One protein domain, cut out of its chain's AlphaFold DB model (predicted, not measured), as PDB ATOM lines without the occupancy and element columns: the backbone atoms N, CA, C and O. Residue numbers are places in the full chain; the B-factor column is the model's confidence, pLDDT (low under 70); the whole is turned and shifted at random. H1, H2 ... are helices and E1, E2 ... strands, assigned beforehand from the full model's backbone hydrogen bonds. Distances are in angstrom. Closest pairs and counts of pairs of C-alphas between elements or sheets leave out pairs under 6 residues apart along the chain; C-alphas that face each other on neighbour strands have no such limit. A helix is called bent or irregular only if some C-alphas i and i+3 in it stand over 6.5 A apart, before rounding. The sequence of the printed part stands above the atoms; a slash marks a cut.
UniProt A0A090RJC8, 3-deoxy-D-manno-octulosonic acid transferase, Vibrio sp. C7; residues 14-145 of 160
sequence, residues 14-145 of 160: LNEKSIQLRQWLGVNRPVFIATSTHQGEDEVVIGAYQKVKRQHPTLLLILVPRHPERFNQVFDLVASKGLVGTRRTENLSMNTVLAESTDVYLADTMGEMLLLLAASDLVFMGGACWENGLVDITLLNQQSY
ATOM      1  N   LEU A  14     -24.212 -46.025  26.217       84.31
ATOM      2  CA  LEU A  14     -24.866 -45.323  25.106       84.31
ATOM      3  C   LEU A  14     -26.329 -44.984  25.412       84.31
ATOM      4  O   LEU A  14     -26.765 -43.865  25.147       84.31
ATOM      5  N   ASN A  15     -27.080 -45.931  25.982       82.94
ATOM      6  CA  ASN A  15     -28.486 -45.714  26.325       82.94
ATOM      7  C   ASN A  15     -28.639 -44.594  27.357       82.94
ATOM      8  O   ASN A  15     -29.392 -43.653  27.119       82.94
ATOM      9  N   GLU A  16     -27.897 -44.652  28.464       90.12
ATOM     10  CA  GLU A  16     -27.954 -43.639  29.523       90.12
ATOM     11  C   GLU A  16     -27.565 -42.256  28.995       90.12
ATOM     12  O   GLU A  16     -28.306 -41.289  29.183       90.12
ATOM     13  N   LYS A  17     -26.461 -42.171  28.244       89.81
ATOM     14  CA  LYS A  17     -26.011 -40.926  27.609       89.81
ATOM     15  C   LYS A  17     -27.029 -40.384  26.609       89.81
ATOM     16  O   LYS A  17     -27.241 -39.177  26.561       89.81
ATOM     17  N   SER A  18     -27.684 -41.248  25.830       90.50
ATOM     18  CA  SER A  18     -28.715 -40.828  24.869       90.50
ATOM     19  C   SER A  18     -29.963 -40.279  25.556       90.50
ATOM     20  O   SER A  18     -30.529 -39.298  25.084       90.50
ATOM     21  N   ILE A  19     -30.351 -40.845  26.705       90.75
ATOM     22  CA  ILE A  19     -31.457 -40.337  27.525       90.75
ATOM     23  C   ILE A  19     -31.095 -38.972  28.110       90.75
ATOM     24  O   ILE A  19     -31.897 -38.048  28.008       90.75
ATOM     25  N   GLN A  20     -29.890 -38.821  28.668       93.81
ATOM     26  CA  GLN A  20     -29.400 -37.537  29.185       93.81
ATOM     27  C   GLN A  20     -29.353 -36.473  28.086       93.81
ATOM     28  O   GLN A  20     -29.871 -35.371  28.262       93.81
ATOM     29  N   LEU A  21     -28.805 -36.823  26.919       94.31
ATOM     30  CA  LEU A  21     -28.788 -35.937  25.764       94.31
ATOM     31  C   LEU A  21     -30.214 -35.580  25.330       94.31
ATOM     32  O   LEU A  21     -30.503 -34.410  25.115       94.31
ATOM     33  N   ARG A  22     -31.138 -36.543  25.254       94.06
ATOM     34  CA  ARG A  22     -32.537 -36.275  24.890       94.06
ATOM     35  C   ARG A  22     -33.237 -35.358  25.894       94.06
ATOM     36  O   ARG A  22     -33.995 -34.481  25.489       94.06
ATOM     37  N   GLN A  23     -32.988 -35.532  27.188       94.94
ATOM     38  CA  GLN A  23     -33.508 -34.636  28.222       94.94
ATOM     39  C   GLN A  23     -32.975 -33.216  28.040       94.94
ATOM     40  O   GLN A  23     -33.752 -32.265  28.108       94.94
ATOM     41  N   TRP A  24     -31.680 -33.085  27.745       96.62
ATOM     42  CA  TRP A  24     -31.049 -31.801  27.476       96.62
ATOM     43  C   TRP A  24     -31.581 -31.131  26.200       96.62
ATOM     44  O   TRP A  24     -31.863 -29.939  26.223       96.62
ATOM     45  N   LEU A  25     -31.783 -31.879  25.111       95.81
ATOM     46  CA  LEU A  25     -32.364 -31.362  23.860       95.81
ATOM     47  C   LEU A  25     -33.848 -30.974  24.011       95.81
ATOM     48  O   LEU A  25     -34.344 -30.136  23.258       95.81
ATOM     49  N   GLY A  26     -34.547 -31.591  24.967       94.81
ATOM     50  CA  GLY A  26     -35.969 -31.411  25.245       94.81
ATOM     51  C   GLY A  26     -36.767 -32.694  24.999       94.81
ATOM     52  O   GLY A  26     -36.883 -33.176  23.875       94.81
ATOM     53  N   VAL A  27     -37.385 -33.241  26.051       90.19
ATOM     54  CA  VAL A  27     -38.081 -34.544  25.997       90.19
ATOM     55  C   VAL A  27     -39.218 -34.558  24.965       90.19
ATOM     56  O   VAL A  27     -39.310 -35.487  24.162       90.19
ATOM     57  N   ASN A  28     -40.035 -33.502  24.947       89.00
ATOM     58  CA  ASN A  28     -41.211 -33.375  24.073       89.00
ATOM     59  C   ASN A  28     -40.899 -32.699  22.729       89.00
ATOM     60  O   ASN A  28     -41.801 -32.455  21.929       89.00
ATOM     61  N   ARG A  29     -39.633 -32.353  22.497       91.75
ATOM     62  CA  ARG A  29     -39.195 -31.591  21.338       91.75
ATOM     63  C   ARG A  29     -38.889 -32.542  20.178       91.75
ATOM     64  O   ARG A  29     -38.060 -33.425  20.365       91.75
ATOM     65  N   PRO A  30     -39.494 -32.390  18.986       92.50
ATOM     66  CA  PRO A  30     -39.095 -33.187  17.833       92.50
ATOM     67  C   PRO A  30     -37.638 -32.897  17.453       92.50
ATOM     68  O   PRO A  30     -37.255 -31.733  17.304       92.50
ATOM     69  N   VAL A  31     -36.837 -33.946  17.276       94.69
ATOM     70  CA  VAL A  31     -35.417 -33.854  16.915       94.69
ATOM     71  C   VAL A  31     -35.176 -34.566  15.589       94.69
ATOM     72  O   VAL A  31     -35.315 -35.785  15.478       94.69
ATOM     73  N   PHE A  32     -34.784 -33.797  14.581       94.31
ATOM     74  CA  PHE A  32     -34.355 -34.288  13.278       94.31
ATOM     75  C   PHE A  32     -32.832 -34.204  13.184       94.31
ATOM     76  O   PHE A  32     -32.267 -33.147  13.430       94.31
ATOM     77  N   ILE A  33     -32.161 -35.293  12.821       93.31
ATOM     78  CA  ILE A  33     -30.714 -35.324  12.602       93.31
ATOM     79  C   ILE A  33     -30.393 -35.491  11.122       93.31
ATOM     80  O   ILE A  33     -30.862 -36.423  10.479       93.31
ATOM     81  N   ALA A  34     -29.543 -34.619  10.595       92.56
ATOM     82  CA  ALA A  34     -28.883 -34.783   9.310       92.56
ATOM     83  C   ALA A  34     -27.415 -35.121   9.563       92.56
ATOM     84  O   ALA A  34     -26.645 -34.283  10.031       92.56
ATOM     85  N   THR A  35     -27.039 -36.374   9.308       88.88
ATOM     86  CA  THR A  35     -25.709 -36.899   9.625       88.88
ATOM     87  C   THR A  35     -24.878 -37.175   8.383       88.88
ATOM     88  O   THR A  35     -25.413 -37.606   7.367       88.88
ATOM     89  N   SER A  36     -23.558 -36.988   8.482       86.81
ATOM     90  CA  SER A  36     -22.593 -37.195   7.394       86.81
ATOM     91  C   SER A  36     -22.869 -36.339   6.151       86.81
ATOM     92  O   SER A  36     -22.693 -36.812   5.030       86.81
ATOM     93  N   THR A  37     -23.278 -35.082   6.344       88.56
ATOM     94  CA  THR A  37     -23.542 -34.155   5.234       88.56
ATOM     95  C   THR A  37     -22.252 -33.693   4.544       88.56
ATOM     96  O   THR A  37     -21.229 -33.410   5.186       88.56
ATOM     97  N   HIS A  38     -22.298 -33.621   3.218       86.81
ATOM     98  CA  HIS A  38     -21.250 -33.126   2.330       86.81
ATOM     99  C   HIS A  38     -21.590 -31.730   1.805       86.81
ATOM    100  O   HIS A  38     -22.681 -31.199   2.007       86.81
ATOM    101  N   GLN A  39     -20.619 -31.108   1.141       83.44
ATOM    102  CA  GLN A  39     -20.807 -29.793   0.546       83.44
ATOM    103  C   GLN A  39     -21.940 -29.815  -0.483       83.44
ATOM    104  O   GLN A  39     -21.980 -30.697  -1.336       83.44
ATOM    105  N   GLY A  40     -22.853 -28.847  -0.385       83.50
ATOM    106  CA  GLY A  40     -24.074 -28.783  -1.187       83.50
ATOM    107  C   GLY A  40     -25.274 -29.498  -0.556       83.50
ATOM    108  O   GLY A  40     -26.409 -29.132  -0.852       83.50
ATOM    109  N   GLU A  41     -25.066 -30.476   0.335       84.81
ATOM    110  CA  GLU A  41     -26.169 -31.150   1.039       84.81
ATOM    111  C   GLU A  41     -26.693 -30.302   2.208       84.81
ATOM    112  O   GLU A  41     -27.897 -30.290   2.467       84.81
ATOM    113  N   ASP A  42     -25.815 -29.565   2.898       89.19
ATOM    114  CA  ASP A  42     -26.184 -28.741   4.057       89.19
ATOM    115  C   ASP A  42     -27.235 -27.682   3.688       89.19
ATOM    116  O   ASP A  42     -28.228 -27.511   4.396       89.19
ATOM    117  N   GLU A  43     -27.075 -27.008   2.547       89.69
ATOM    118  CA  GLU A  43     -28.015 -26.007   2.046       89.69
ATOM    119  C   GLU A  43     -29.394 -26.605   1.749       89.69
ATOM    120  O   GLU A  43     -30.421 -25.995   2.067       89.69
ATOM    121  N   VAL A  44     -29.418 -27.797   1.148       87.06
ATOM    122  CA  VAL A  44     -30.653 -28.504   0.794       87.06
ATOM    123  C   VAL A  44     -31.379 -28.957   2.058       87.06
ATOM    124  O   VAL A  44     -32.580 -28.709   2.199       87.06
ATOM    125  N   VAL A  45     -30.654 -29.550   3.007       89.75
ATOM    126  CA  VAL A  45     -31.189 -29.984   4.304       89.75
ATOM    127  C   VAL A  45     -31.734 -28.799   5.096       89.75
ATOM    128  O   VAL A  45     -32.861 -28.866   5.587       89.75
ATOM    129  N   ILE A  46     -30.979 -27.701   5.203       93.44
ATOM    130  CA  ILE A  46     -31.424 -26.499   5.921       93.44
ATOM    131  C   ILE A  46     -32.670 -25.911   5.249       93.44
ATOM    132  O   ILE A  46     -33.631 -25.559   5.934       93.44
ATOM    133  N   GLY A  47     -32.704 -25.860   3.915       89.81
ATOM    134  CA  GLY A  47     -33.872 -25.395   3.170       89.81
ATOM    135  C   GLY A  47     -35.118 -26.251   3.414       89.81
ATOM    136  O   GLY A  47     -36.212 -25.712   3.599       89.81
ATOM    137  N   ALA A  48     -34.969 -27.576   3.460       87.75
ATOM    138  CA  ALA A  48     -36.052 -28.497   3.802       87.75
ATOM    139  C   ALA A  48     -36.512 -28.308   5.257       87.75
ATOM    140  O   ALA A  48     -37.705 -28.134   5.514       87.75
ATOM    141  N   TYR A  49     -35.564 -28.238   6.197       92.75
ATOM    142  CA  TYR A  49     -35.827 -27.986   7.613       92.75
ATOM    143  C   TYR A  49     -36.638 -26.703   7.826       92.75
ATOM    144  O   TYR A  49     -37.648 -26.727   8.528       92.75
ATOM    145  N   GLN A  50     -36.273 -25.595   7.170       92.88
ATOM    146  CA  GLN A  50     -36.990 -24.322   7.292       92.88
ATOM    147  C   GLN A  50     -38.459 -24.421   6.864       92.88
ATOM    148  O   GLN A  50     -39.321 -23.783   7.472       92.88
ATOM    149  N   LYS A  51     -38.775 -25.227   5.840       88.88
ATOM    150  CA  LYS A  51     -40.166 -25.435   5.406       88.88
ATOM    151  C   LYS A  51     -40.988 -26.116   6.496       88.88
ATOM    152  O   LYS A  51     -42.085 -25.646   6.790       88.88
ATOM    153  N   VAL A  52     -40.437 -27.164   7.108       86.69
ATOM    154  CA  VAL A  52     -41.096 -27.936   8.169       86.69
ATOM    155  C   VAL A  52     -41.181 -27.151   9.471       86.69
ATOM    156  O   VAL A  52     -42.220 -27.156  10.129       86.69
ATOM    157  N   LYS A  53     -40.129 -26.407   9.823       88.50
ATOM    158  CA  LYS A  53     -40.086 -25.574  11.028       88.50
ATOM    159  C   LYS A  53     -41.251 -24.584  11.095       88.50
ATOM    160  O   LYS A  53     -41.775 -24.332  12.174       88.50
ATOM    161  N   ARG A  54     -41.717 -24.061   9.954       90.06
ATOM    162  CA  ARG A  54     -42.900 -23.178   9.915       90.06
ATOM    163  C   ARG A  54     -44.170 -23.844  10.446       90.06
ATOM    164  O   ARG A  54     -45.024 -23.150  10.983       90.06
ATOM    165  N   GLN A  55     -44.297 -25.159  10.293       87.81
ATOM    166  CA  GLN A  55     -45.415 -25.947  10.819       87.81
ATOM    167  C   GLN A  55     -45.119 -26.489  12.226       87.81
ATOM    168  O   GLN A  55     -46.040 -26.687  13.015       87.81
ATOM    169  N   HIS A  56     -43.839 -26.681  12.559       88.25
ATOM    170  CA  HIS A  56     -43.370 -27.195  13.846       88.25
ATOM    171  C   HIS A  56     -42.280 -26.280  14.431       88.25
ATOM    172  O   HIS A  56     -41.091 -26.580  14.296       88.25
ATOM    173  N   PRO A  57     -42.653 -25.162  15.087       91.88
ATOM    174  CA  PRO A  57     -41.696 -24.136  15.519       91.88
ATOM    175  C   PRO A  57     -40.611 -24.657  16.465       91.88
ATOM    176  O   PRO A  57     -39.467 -24.200  16.410       91.88
ATOM    177  N   THR A  58     -40.954 -25.658  17.277       92.31
ATOM    178  CA  THR A  58     -40.056 -26.306  18.233       92.31
ATOM    179  C   THR A  58     -39.186 -27.398  17.607       92.31
ATOM    180  O   THR A  58     -38.384 -27.985  18.315       92.31
ATOM    181  N   LEU A  59     -39.266 -27.698  16.306       94.44
ATOM    182  CA  LEU A  59     -38.395 -28.704  15.679       94.44
ATOM    183  C   LEU A  59     -36.914 -28.308  15.815       94.44
ATOM    184  O   LEU A  59     -36.528 -27.194  15.449       94.44
ATOM    185  N   LEU A  60     -36.084 -29.223  16.318       97.44
ATOM    186  CA  LEU A  60     -34.627 -29.081  16.356       97.44
ATOM    187  C   LEU A  60     -33.988 -29.828  15.187       97.44
ATOM    188  O   LEU A  60     -34.325 -30.988  14.949       97.44
ATOM    189  N   LEU A  61     -33.030 -29.193  14.510       97.25
ATOM    190  CA  LEU A  61     -32.125 -29.858  13.575       97.25
ATOM    191  C   LEU A  61     -30.779 -30.127  14.255       97.25
ATOM    192  O   LEU A  61     -30.085 -29.191  14.628       97.25
ATOM    193  N   ILE A  62     -30.369 -31.386  14.366       97.25
ATOM    194  CA  ILE A  62     -28.978 -31.755  14.631       97.25
ATOM    195  C   ILE A  62     -28.270 -31.888  13.287       97.25
ATOM    196  O   ILE A  62     -28.663 -32.715  12.467       97.25
ATOM    197  N   LEU A  63     -27.224 -31.101  13.058       96.00
ATOM    198  CA  LEU A  63     -26.443 -31.153  11.826       96.00
ATOM    199  C   LEU A  63     -25.057 -31.720  12.128       96.00
ATOM    200  O   LEU A  63     -24.358 -31.206  12.999       96.00
ATOM    201  N   VAL A  64     -24.670 -32.789  11.431       94.69
ATOM    202  CA  VAL A  64     -23.380 -33.473  11.615       94.69
ATOM    203  C   VAL A  64     -22.621 -33.488  10.283       94.69
ATOM    204  O   VAL A  64     -22.762 -34.442   9.507       94.69
ATOM    205  N   PRO A  65     -21.820 -32.448   9.984       92.69
ATOM    206  CA  PRO A  65     -21.006 -32.420   8.774       92.69
ATOM    207  C   PRO A  65     -20.001 -33.569   8.751       92.69
ATOM    208  O   PRO A  65     -19.400 -33.910   9.769       92.69
ATOM    209  N   ARG A  66     -19.782 -34.159   7.572       88.69
ATOM    210  CA  ARG A  66     -18.852 -35.286   7.400       88.69
ATOM    211  C   ARG A  66     -17.399 -34.931   7.741       88.69
ATOM    212  O   ARG A  66     -16.643 -35.798   8.174       88.69
ATOM    213  N   HIS A  67     -17.028 -33.676   7.517       89.00
ATOM    214  CA  HIS A  67     -15.657 -33.181   7.514       89.00
ATOM    215  C   HIS A  67     -15.483 -32.060   8.556       89.00
ATOM    216  O   HIS A  67     -16.170 -31.040   8.436       89.00
ATOM    217  N   PRO A  68     -14.602 -32.209   9.569       90.44
ATOM    218  CA  PRO A  68     -14.434 -31.216  10.636       90.44
ATOM    219  C   PRO A  68     -13.995 -29.834  10.149       90.44
ATOM    220  O   PRO A  68     -14.405 -28.820  10.709       90.44
ATOM    221  N   GLU A  69     -13.213 -29.770   9.073       92.88
ATOM    222  CA  GLU A  69     -12.793 -28.524   8.430       92.88
ATOM    223  C   GLU A  69     -13.980 -27.664   7.961       92.88
ATOM    224  O   GLU A  69     -13.844 -26.452   7.805       92.88
ATOM    225  N   ARG A  70     -15.167 -28.266   7.800       93.06
ATOM    226  CA  ARG A  70     -16.393 -27.583   7.380       93.06
ATOM    227  C   ARG A  70     -17.243 -27.067   8.538       93.06
ATOM    228  O   ARG A  70     -18.197 -26.343   8.284       93.06
ATOM    229  N   PHE A  71     -16.934 -27.397   9.794       94.50
ATOM    230  CA  PHE A  71     -17.798 -27.039  10.926       94.50
ATOM    231  C   PHE A  71     -18.059 -25.537  11.027       94.50
ATOM    232  O   PHE A  71     -19.208 -25.130  11.164       94.50
ATOM    233  N   ASN A  72     -17.020 -24.711  10.884       95.75
ATOM    234  CA  ASN A  72     -17.187 -23.257  10.922       95.75
ATOM    235  C   ASN A  72     -18.029 -22.761   9.740       95.75
ATOM    236  O   ASN A  72     -19.003 -22.050   9.945       95.75
ATOM    237  N   GLN A  73     -17.722 -23.220   8.523       95.75
ATOM    238  CA  GLN A  73     -18.474 -22.856   7.319       95.75
ATOM    239  C   GLN A  73     -19.965 -23.205   7.441       95.75
ATOM    240  O   GLN A  73     -20.827 -22.414   7.066       95.75
ATOM    241  N   VAL A  74     -20.280 -24.395   7.957       95.62
ATOM    242  CA  VAL A  74     -21.665 -24.845   8.137       95.62
ATOM    243  C   VAL A  74     -22.357 -24.056   9.250       95.62
ATOM    244  O   VAL A  74     -23.533 -23.721   9.117       95.62
ATOM    245  N   PHE A  75     -21.648 -23.706  10.324       96.56
ATOM    246  CA  PHE A  75     -22.191 -22.844  11.373       96.56
ATOM    247  C   PHE A  75     -22.551 -21.449  10.841       96.56
ATOM    248  O   PHE A  75     -23.651 -20.951  11.084       96.56
ATOM    249  N   ASP A  76     -21.670 -20.856  10.036       96.88
ATOM    250  CA  ASP A  76     -21.917 -19.567   9.385       96.88
ATOM    251  C   ASP A  76     -23.095 -19.654   8.402       96.88
ATOM    252  O   ASP A  76     -23.924 -18.742   8.319       96.88
ATOM    253  N   LEU A  77     -23.230 -20.785   7.695       96.25
ATOM    254  CA  LEU A  77     -24.374 -21.051   6.827       96.25
ATOM    255  C   LEU A  77     -25.690 -21.021   7.618       96.25
ATOM    256  O   LEU A  77     -26.628 -20.358   7.180       96.25
ATOM    257  N   VAL A  78     -25.762 -21.669   8.784       97.00
ATOM    258  CA  VAL A  78     -26.952 -21.634   9.657       97.00
ATOM    259  C   VAL A  78     -27.342 -20.192   9.992       97.00
ATOM    260  O   VAL A  78     -28.493 -19.800   9.772       97.00
ATOM    261  N   ALA A  79     -26.382 -19.380  10.442       96.31
ATOM    262  CA  ALA A  79     -26.622 -17.980  10.781       96.31
ATOM    263  C   ALA A  79     -27.080 -17.158   9.561       96.31
ATOM    264  O   ALA A  79     -28.048 -16.402   9.644       96.31
ATOM    265  N   SER A  80     -26.454 -17.355   8.393       97.00
ATOM    266  CA  SER A  80     -26.829 -16.669   7.143       97.00
ATOM    267  C   SER A  80     -28.237 -17.015   6.643       97.00
ATOM    268  O   SER A  80     -28.835 -16.250   5.886       97.00
ATOM    269  N   LYS A  81     -28.797 -18.151   7.079       96.69
ATOM    270  CA  LYS A  81     -30.185 -18.550   6.811       96.69
ATOM    271  C   LYS A  81     -31.172 -18.003   7.848       96.69
ATOM    272  O   LYS A  81     -32.359 -18.311   7.754       96.69
ATOM    273  N   GLY A  82     -30.710 -17.184   8.794       96.75
ATOM    274  CA  GLY A  82     -31.537 -16.568   9.832       96.75
ATOM    275  C   GLY A  82     -31.992 -17.550  10.912       96.75
ATOM    276  O   GLY A  82     -33.037 -17.334  11.519       96.75
ATOM    277  N   LEU A  83     -31.248 -18.640  11.110       97.69
ATOM    278  CA  LEU A  83     -31.525 -19.651  12.127       97.69
ATOM    279  C   LEU A  83     -30.633 -19.443  13.355       97.69
ATOM    280  O   LEU A  83     -29.469 -19.060  13.235       97.69
ATOM    281  N   VAL A  84     -31.166 -19.749  14.535       97.62
ATOM    282  CA  VAL A  84     -30.409 -19.728  15.792       97.62
ATOM    283  C   VAL A  84     -29.623 -21.032  15.923       97.62
ATOM    284  O   VAL A  84     -30.195 -22.093  16.177       97.62
ATOM    285  N   GLY A  85     -28.307 -20.965  15.730       96.88
ATOM    286  CA  GLY A  85     -27.399 -22.106  15.857       96.88
ATOM    287  C   GLY A  85     -26.669 -22.146  17.200       96.88
ATOM    288  O   GLY A  85     -26.325 -21.106  17.752       96.88
ATOM    289  N   THR A  86     -26.364 -23.346  17.691       97.00
ATOM    290  CA  THR A  86     -25.363 -23.561  18.751       97.00
ATOM    291  C   THR A  86     -24.507 -24.789  18.460       97.00
ATOM    292  O   THR A  86     -24.913 -25.656  17.681       97.00
ATOM    293  N   ARG A  87     -23.321 -24.877  19.071       96.62
ATOM    294  CA  ARG A  87     -22.348 -25.949  18.814       96.62
ATOM    295  C   ARG A  87     -22.277 -26.947  19.966       96.62
ATOM    296  O   ARG A  87     -22.481 -26.595  21.131       96.62
ATOM    297  N   ARG A  88     -21.938 -28.203  19.668       94.75
ATOM    298  CA  ARG A  88     -21.667 -29.231  20.688       94.75
ATOM    299  C   ARG A  88     -20.508 -28.817  21.589       94.75
ATOM    300  O   ARG A  88     -20.618 -28.958  22.807       94.75
ATOM    301  N   THR A  89     -19.439 -28.282  21.008       93.69
ATOM    302  CA  THR A  89     -18.255 -27.796  21.737       93.69
ATOM    303  C   THR A  89     -18.568 -26.681  22.743       93.69
ATOM    304  O   THR A  89     -17.924 -26.610  23.788       93.69
ATOM    305  N   GLU A  90     -19.591 -25.864  22.492       92.38
ATOM    306  CA  GLU A  90     -20.049 -24.791  23.393       92.38
ATOM    307  C   GLU A  90     -20.944 -25.307  24.533       92.38
ATOM    308  O   GLU A  90     -21.091 -24.649  25.560       92.38
ATOM    309  N   ASN A  91     -21.524 -26.501  24.380       91.31
ATOM    310  CA  ASN A  91     -22.533 -27.057  25.284       91.31
ATOM    311  C   ASN A  91     -22.103 -28.395  25.903       91.31
ATOM    312  O   ASN A  91     -22.938 -29.250  26.205       91.31
ATOM    313  N   LEU A  92     -20.799 -28.605  26.108       82.69
ATOM    314  CA  LEU A  92     -20.271 -29.873  26.627       82.69
ATOM    315  C   LEU A  92     -20.869 -30.268  27.984       82.69
ATOM    316  O   LEU A  92     -21.164 -31.444  28.197       82.69
ATOM    317  N   SER A  93     -21.091 -29.292  28.869       81.75
ATOM    318  CA  SER A  93     -21.578 -29.522  30.233       81.75
ATOM    319  C   SER A  93     -23.076 -29.824  30.325       81.75
ATOM    320  O   SER A  93     -23.495 -30.423  31.307       81.75
ATOM    321  N   MET A  94     -23.884 -29.433  29.327       88.38
ATOM    322  CA  MET A  94     -25.337 -29.688  29.292       88.38
ATOM    323  C   MET A  94     -26.086 -29.303  30.591       88.38
ATOM    324  O   MET A  94     -27.049 -29.955  30.985       88.38
ATOM    325  N   ASN A  95     -25.644 -28.235  31.269       83.62
ATOM    326  CA  ASN A  95     -26.113 -27.877  32.619       83.62
ATOM    327  C   ASN A  95     -27.585 -27.434  32.664       83.62
ATOM    328  O   ASN A  95     -28.256 -27.596  33.681       83.62
ATOM    329  N   THR A  96     -28.076 -26.843  31.578       88.38
ATOM    330  CA  THR A  96     -29.456 -26.372  31.430       88.38
ATOM    331  C   THR A  96     -30.023 -26.892  30.125       88.38
ATOM    332  O   THR A  96     -29.300 -26.911  29.129       88.38
ATOM    333  N   VAL A  97     -31.304 -27.268  30.125       93.00
ATOM    334  CA  VAL A  97     -32.030 -27.697  28.917       93.00
ATOM    335  C   VAL A  97     -31.828 -26.676  27.798       93.00
ATOM    336  O   VAL A  97     -31.864 -25.466  28.033       93.00
ATOM    337  N   LEU A  98     -31.595 -27.176  26.587       95.50
ATOM    338  CA  LEU A  98     -31.384 -26.362  25.405       95.50
ATOM    339  C   LEU A  98     -32.621 -25.502  25.132       95.50
ATOM    340  O   LEU A  98     -33.747 -25.999  25.102       95.50
ATOM    341  N   ALA A  99     -32.407 -24.207  24.902       94.25
ATOM    342  CA  ALA A  99     -33.495 -23.274  24.645       94.25
ATOM    343  C   ALA A  99     -34.320 -23.703  23.419       94.25
ATOM    344  O   ALA A  99     -33.760 -24.020  22.364       94.25
ATOM    345  N   GLU A 100     -35.651 -23.651  23.528       92.50
ATOM    346  CA  GLU A 100     -36.565 -24.017  22.434       92.50
ATOM    347  C   GLU A 100     -36.416 -23.116  21.200       92.50
ATOM    348  O   GLU A 100     -36.705 -23.550  20.086       92.50
ATOM    349  N   SER A 101     -35.905 -21.894  21.383       94.06
ATOM    350  CA  SER A 101     -35.554 -20.967  20.304       94.06
ATOM    351  C   SER A 101     -34.310 -21.376  19.510       94.06
ATOM    352  O   SER A 101     -34.032 -20.756  18.492       94.06
ATOM    353  N   THR A 102     -33.546 -22.378  19.960       97.25
ATOM    354  CA  THR A 102     -32.390 -22.899  19.216       97.25
ATOM    355  C   THR A 102     -32.883 -23.734  18.054       97.25
ATOM    356  O   THR A 102     -33.525 -24.750  18.278       97.25
ATOM    357  N   ASP A 103     -32.551 -23.382  16.826       97.69
ATOM    358  CA  ASP A 103     -33.040 -24.064  15.631       97.69
ATOM    359  C   ASP A 103     -32.135 -25.217  15.214       97.69
ATOM    360  O   ASP A 103     -32.612 -26.295  14.845       97.69
ATOM    361  N   VAL A 104     -30.823 -24.986  15.289       98.00
ATOM    362  CA  VAL A 104     -29.809 -25.928  14.826       98.00
ATOM    363  C   VAL A 104     -28.793 -26.197  15.924       98.00
ATOM    364  O   VAL A 104     -28.195 -25.285  16.491       98.00
ATOM    365  N   TYR A 105     -28.566 -27.476  16.183       97.81
ATOM    366  CA  TYR A 105     -27.481 -27.976  17.000       97.81
ATOM    367  C   TYR A 105     -26.403 -28.578  16.099       97.81
ATOM    368  O   TYR A 105     -26.583 -29.653  15.523       97.81
ATOM    369  N   LEU A 106     -25.286 -27.872  15.943       97.38
ATOM    370  CA  LEU A 106     -24.156 -28.341  15.153       97.38
ATOM    371  C   LEU A 106     -23.308 -29.303  15.989       97.38
ATOM    372  O   LEU A 106     -22.651 -28.900  16.950       97.38
ATOM    373  N   ALA A 107     -23.300 -30.573  15.601       95.81
ATOM    374  CA  ALA A 107     -22.441 -31.583  16.196       95.81
ATOM    375  C   ALA A 107     -21.031 -31.483  15.604       95.81
ATOM    376  O   ALA A 107     -20.699 -32.140  14.620       95.81
ATOM    377  N   ASP A 108     -20.207 -30.640  16.216       93.38
ATOM    378  CA  ASP A 108     -18.840 -30.342  15.796       93.38
ATOM    379  C   ASP A 108     -17.777 -31.130  16.583       93.38
ATOM    380  O   ASP A 108     -16.654 -30.675  16.801       93.38
ATOM    381  N   THR A 109     -18.132 -32.343  17.001       88.19
ATOM    382  CA  THR A 109     -17.270 -33.285  17.719       88.19
ATOM    383  C   THR A 109     -17.254 -34.644  17.028       88.19
ATOM    384  O   THR A 109     -18.202 -35.057  16.359       88.19
ATOM    385  N   MET A 110     -16.151 -35.369  17.198       84.06
ATOM    386  CA  MET A 110     -15.972 -36.694  16.605       84.06
ATOM    387  C   MET A 110     -16.379 -37.805  17.569       84.06
ATOM    388  O   MET A 110     -16.223 -37.687  18.779       84.06
ATOM    389  N   GLY A 111     -16.866 -38.920  17.018       83.19
ATOM    390  CA  GLY A 111     -17.169 -40.133  17.789       83.19
ATOM    391  C   GLY A 111     -18.509 -40.129  18.533       83.19
ATOM    392  O   GLY A 111     -18.859 -41.140  19.133       83.19
ATOM    393  N   GLU A 112     -19.301 -39.055  18.454       87.38
ATOM    394  CA  GLU A 112     -20.614 -38.956  19.121       87.38
ATOM    395  C   GLU A 112     -21.800 -39.342  18.206       87.38
ATOM    396  O   GLU A 112     -22.956 -39.244  18.606       87.38
ATOM    397  N   MET A 113     -21.553 -39.832  16.985       86.00
ATOM    398  CA  MET A 113     -22.612 -40.086  15.992       86.00
ATOM    399  C   MET A 113     -23.712 -41.035  16.493       86.00
ATOM    400  O   MET A 113     -24.893 -40.733  16.347       86.00
ATOM    401  N   LEU A 114     -23.344 -42.174  17.093       84.88
ATOM    402  CA  LEU A 114     -24.325 -43.142  17.604       84.88
ATOM    403  C   LEU A 114     -25.171 -42.555  18.739       84.88
ATOM    404  O   LEU A 114     -26.361 -42.840  18.826       84.88
ATOM    405  N   LEU A 115     -24.561 -41.716  19.578       89.06
ATOM    406  CA  LEU A 115     -25.236 -41.014  20.664       89.06
ATOM    407  C   LEU A 115     -26.270 -40.020  20.116       89.06
ATOM    408  O   LEU A 115     -27.424 -40.036  20.542       89.06
ATOM    409  N   LEU A 116     -25.874 -39.201  19.140       91.25
ATOM    410  CA  LEU A 116     -26.749 -38.214  18.501       91.25
ATOM    411  C   LEU A 116     -27.918 -38.889  17.770       91.25
ATOM    412  O   LEU A 116     -29.062 -38.454  17.896       91.25
ATOM    413  N   LEU A 117     -27.648 -39.989  17.059       86.88
ATOM    414  CA  LEU A 117     -28.678 -40.804  16.410       86.88
ATOM    415  C   LEU A 117     -29.669 -41.379  17.429       86.88
ATOM    416  O   LEU A 117     -30.875 -41.289  17.218       86.88
ATOM    417  N   ALA A 118     -29.180 -41.933  18.541       86.75
ATOM    418  CA  ALA A 118     -30.025 -42.523  19.578       86.75
ATOM    419  C   ALA A 118     -30.933 -41.498  20.289       86.75
ATOM    420  O   ALA A 118     -31.998 -41.872  20.780       86.75
ATOM    421  N   ALA A 119     -30.537 -40.221  20.325       91.31
ATOM    422  CA  ALA A 119     -31.317 -39.124  20.907       91.31
ATOM    423  C   ALA A 119     -32.289 -38.440  19.916       91.31
ATOM    424  O   ALA A 119     -33.012 -37.515  20.306       91.31
ATOM    425  N   SER A 120     -32.314 -38.873  18.651       90.88
ATOM    426  CA  SER A 120     -33.088 -38.244  17.574       90.88
ATOM    427  C   SER A 120     -34.333 -39.046  17.190       90.88
ATOM    428  O   SER A 120     -34.367 -40.269  17.309       90.88
ATOM    429  N   ASP A 121     -35.353 -38.355  16.680       87.19
ATOM    430  CA  ASP A 121     -36.613 -38.966  16.236       87.19
ATOM    431  C   ASP A 121     -36.564 -39.348  14.746       87.19
ATOM    432  O   ASP A 121     -37.097 -40.382  14.330       87.19
ATOM    433  N   LEU A 122     -35.893 -38.522  13.935       87.19
ATOM    434  CA  LEU A 122     -35.826 -38.641  12.475       87.19
ATOM    435  C   LEU A 122     -34.399 -38.475  11.981       87.19
ATOM    436  O   LEU A 122     -33.692 -37.615  12.489       87.19
ATOM    437  N   VAL A 123     -33.999 -39.239  10.963       83.69
ATOM    438  CA  VAL A 123     -32.626 -39.233  10.437       83.69
ATOM    439  C   VAL A 123     -32.579 -39.063   8.922       83.69
ATOM    440  O   VAL A 123     -33.183 -39.836   8.183       83.69
ATOM    441  N   PHE A 124     -31.800 -38.087   8.472       85.06
ATOM    442  CA  PHE A 124     -31.271 -37.977   7.119       85.06
ATOM    443  C   PHE A 124     -29.792 -38.375   7.139       85.06
ATOM    444  O   PHE A 124     -29.039 -37.925   8.002       85.06
ATOM    445  N   MET A 125     -29.377 -39.226   6.204       83.81
ATOM    446  CA  MET A 125     -27.997 -39.694   6.083       83.81
ATOM    447  C   MET A 125     -27.415 -39.179   4.764       83.81
ATOM    448  O   MET A 125     -27.844 -39.609   3.696       83.81
ATOM    449  N   GLY A 126     -26.475 -38.240   4.859       75.62
ATOM    450  CA  GLY A 126     -25.753 -37.667   3.724       75.62
ATOM    451  C   GLY A 126     -24.740 -38.637   3.114       75.62
ATOM    452  O   GLY A 126     -24.439 -39.694   3.681       75.62
ATOM    453  N   GLY A 127     -24.225 -38.293   1.933       66.81
ATOM    454  CA  GLY A 127     -23.318 -39.157   1.168       66.81
ATOM    455  C   GLY A 127     -24.012 -40.295   0.408       66.81
ATOM    456  O   GLY A 127     -23.341 -41.109  -0.230       66.81
ATOM    457  N   ALA A 128     -25.346 -40.356   0.434       57.03
ATOM    458  CA  ALA A 128     -26.105 -41.134  -0.535       57.03
ATOM    459  C   ALA A 128     -25.984 -40.424  -1.892       57.03
ATOM    460  O   ALA A 128     -26.527 -39.341  -2.054       57.03
ATOM    461  N   CYS A 129     -25.205 -41.004  -2.814       41.53
ATOM    462  CA  CYS A 129     -24.901 -40.516  -4.167       41.53
ATOM    463  C   CYS A 129     -25.983 -39.575  -4.740       41.53
ATOM    464  O   CYS A 129     -27.097 -40.022  -5.012       41.53
ATOM    465  N   TRP A 130     -25.669 -38.284  -4.902       50.91
ATOM    466  CA  TRP A 130     -26.664 -37.273  -5.257       50.91
ATOM    467  C   TRP A 130     -26.215 -36.443  -6.461       50.91
ATOM    468  O   TRP A 130     -25.383 -35.550  -6.326       50.91
ATOM    469  N   GLU A 131     -26.769 -36.730  -7.645       38.06
ATOM    470  CA  GLU A 131     -26.492 -35.942  -8.857       38.06
ATOM    471  C   GLU A 131     -27.466 -34.776  -9.073       38.06
ATOM    472  O   GLU A 131     -27.083 -33.835  -9.745       38.06
ATOM    473  N   ASN A 132     -28.671 -34.752  -8.488       47.88
ATOM    474  CA  ASN A 132     -29.620 -33.627  -8.613       47.88
ATOM    475  C   ASN A 132     -30.786 -33.784  -7.626       47.88
ATOM    476  O   ASN A 132     -31.632 -34.632  -7.888       47.88
ATOM    477  N   GLY A 133     -30.970 -33.004  -6.550       45.28
ATOM    478  CA  GLY A 133     -32.262 -33.207  -5.875       45.28
ATOM    479  C   GLY A 133     -32.634 -32.520  -4.589       45.28
ATOM    480  O   GLY A 133     -32.012 -31.590  -4.091       45.28
ATOM    481  N   LEU A 134     -33.794 -33.002  -4.167       45.16
ATOM    482  CA  LEU A 134     -34.735 -32.388  -3.266       45.16
ATOM    483  C   LEU A 134     -34.850 -33.278  -2.035       45.16
ATOM    484  O   LEU A 134     -35.040 -34.487  -2.142       45.16
ATOM    485  N   VAL A 135     -34.718 -32.664  -0.867       51.22
ATOM    486  CA  VAL A 135     -35.028 -33.302   0.407       51.22
ATOM    487  C   VAL A 135     -36.419 -32.828   0.805       51.22
ATOM    488  O   VAL A 135     -36.635 -31.632   1.011       51.22
ATOM    489  N   ASP A 136     -37.364 -33.762   0.882       43.62
ATOM    490  CA  ASP A 136     -38.665 -33.536   1.504       43.62
ATOM    491  C   ASP A 136     -38.669 -34.189   2.891       43.62
ATOM    492  O   ASP A 136     -38.245 -35.330   3.062       43.62
ATOM    493  N   ILE A 137     -39.099 -33.443   3.903       54.81
ATOM    494  CA  ILE A 137     -39.185 -33.917   5.284       54.81
ATOM    495  C   ILE A 137     -40.663 -33.858   5.652       54.81
ATOM    496  O   ILE A 137     -41.200 -32.795   5.949       54.81
ATOM    497  N   THR A 138     -41.330 -35.008   5.646       43.41
ATOM    498  CA  THR A 138     -42.716 -35.113   6.117       43.41
ATOM    499  C   THR A 138     -42.733 -35.604   7.563       43.41
ATOM    500  O   THR A 138     -42.350 -36.741   7.843       43.41
ATOM    501  N   LEU A 139     -43.194 -34.759   8.492       47.16
ATOM    502  CA  LEU A 139     -43.478 -35.162   9.871       47.16
ATOM    503  C   LEU A 139     -44.859 -35.826   9.918       47.16
ATOM    504  O   LEU A 139     -45.879 -35.167   9.737       47.16
ATOM    505  N   LEU A 140     -44.903 -37.145  10.120       41.22
ATOM    506  CA  LEU A 140     -46.165 -37.882  10.232       41.22
ATOM    507  C   LEU A 140     -46.726 -37.770  11.659       41.22
ATOM    508  O   LEU A 140     -46.023 -38.038  12.634       41.22
ATOM    509  N   ASN A 141     -48.007 -37.408  11.784       36.28
ATOM    510  CA  ASN A 141     -48.711 -37.376  13.069       36.28
ATOM    511  C   ASN A 141     -48.868 -38.793  13.648       36.28
ATOM    512  O   ASN A 141     -49.288 -39.719  12.951       36.28
ATOM    513  N   GLN A 142     -48.617 -38.946  14.954       40.75
ATOM    514  CA  GLN A 142     -48.710 -40.230  15.673       40.75
ATOM    515  C   GLN A 142     -50.099 -40.898  15.589       40.75
ATOM    516  O   GLN A 142     -50.203 -42.115  15.720       40.75
ATOM    517  N   GLN A 143     -51.171 -40.135  15.340       33.81
ATOM    518  CA  GLN A 143     -52.546 -40.656  15.278       33.81
ATOM    519  C   GLN A 143     -52.808 -41.633  14.124       33.81
ATOM    520  O   GLN A 143     -53.740 -42.428  14.214       33.81
ATOM    521  N   SER A 144     -52.015 -41.607  13.052       36.84
ATOM    522  CA  SER A 144     -52.276 -42.450  11.879       36.84
ATOM    523  C   SER A 144     -51.765 -43.890  12.017       36.84
ATOM    524  O   SER A 144     -52.189 -44.743  11.243       36.84
ATOM    525  N   TYR A 145     -50.905 -44.195  13.001       32.47
ATOM    526  CA  TYR A 145     -50.333 -45.536  13.189       32.47
ATOM    527  C   TYR A 145     -50.127 -45.865  14.681       32.47
ATOM    528  O   TYR A 145     -49.052 -45.617  15.225       32.47
TER     529      TYR A 145
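Overview. This is residues 14 to 145 of the 160 residues of the protein "3-deoxy-D-manno-octulosonic acid transferase" of Vibrio sp. C7 (UniProt A0A090RJC8). Picture a strongly turned, fully parallel sheet of five strands, with H2 and H3 over one face and running along its strands, while short H4 grazes the sheet and H1 packs crosswise on H4. After the last strand, E5, a long unnamed tail, residues 126 to 145, leaves the body, and its residues 140 to 145 stick out. The printed part has 132 residues, with four named helices and five named strands in the order H1 E1 H2 E2 H3 E3 E4 H4 E5; the sheet's order is E3 E4 E2 E1 E5, and the class is mixed, helices and strands. The whole is compact, with a radius of gyration of the C-alphas of 14.0 A and spans of 40 by 39 by 27 A.

Along the chain. Find C-alpha 14 at (-24.866, -45.323, 25.106); from there H1 runs through residues 14 to 25, 15.9 A. Next come strand E1, residues 31 to 37, 16.7 A, and helix H2, residues 41 to 53, 18.0 A. E2 takes residues 60 to 65, 15.9 A, ending at C-alpha 65 (-21.006, -32.420, 8.774). H3 follows, residues 68 to 80, 19.4 A; it is irregular, with C-alphas 69 and 72 lying 7.3 A apart. Then read E3, residues 85 to 87, E4, residues 104 to 106, H4, residues 113 to 118, and E5, residues 122 to 125, ending at C-alpha 125 (-27.997, -39.694, 6.083).

Arrangement. Start at the sheet, whose strands' lines turn by 74 degrees from edge strand E3 to edge strand E5. Between parallel E2 and E1 look for N 34 and O 62, 2.8 A; between E1 and E5, N 33 and O 122, 2.8 A; between E4 and E2, N 105 and O 61, 2.8 A; between E3 and E4, N 106 and O 86, 2.8 A. H2 lies over E2 and E1 at a height over the sheet of 9.5 A, and H3 over E4 and E2 at 8.0 A, on the same face: two layers, helices on one face of a sheet. E1, H2, E2 form a strand-helix-strand unit, two parallel neighbours with a helix between along the chain; E2, H3, E3 and E4, H4, E5 are split ones, with other strands between; each crossover is right-handed. H2 and H3 only just touch, with 3 pairs of C-alphas within 8 A, closest at Asp 42 and Val 74, 7.2 A. H1 touches H4, about perpendicular at 76 degrees, the closest C-alphas being Ser 18 and Leu 115, 5.5 A. In H1, H2 and H4 every O i to N i+4 pair is within hydrogen-bond range; in H3, 7 of 9 are.

Size, cuts and confidence. The C-alphas farthest apart, Asn 95 and Glu 131, are 42.3 A apart. The printed part has no cut, and the one long link is E3 to E4, 16 residues. Mean pLDDT of the printed part is 84.7; residues 127 to 145 are under 70.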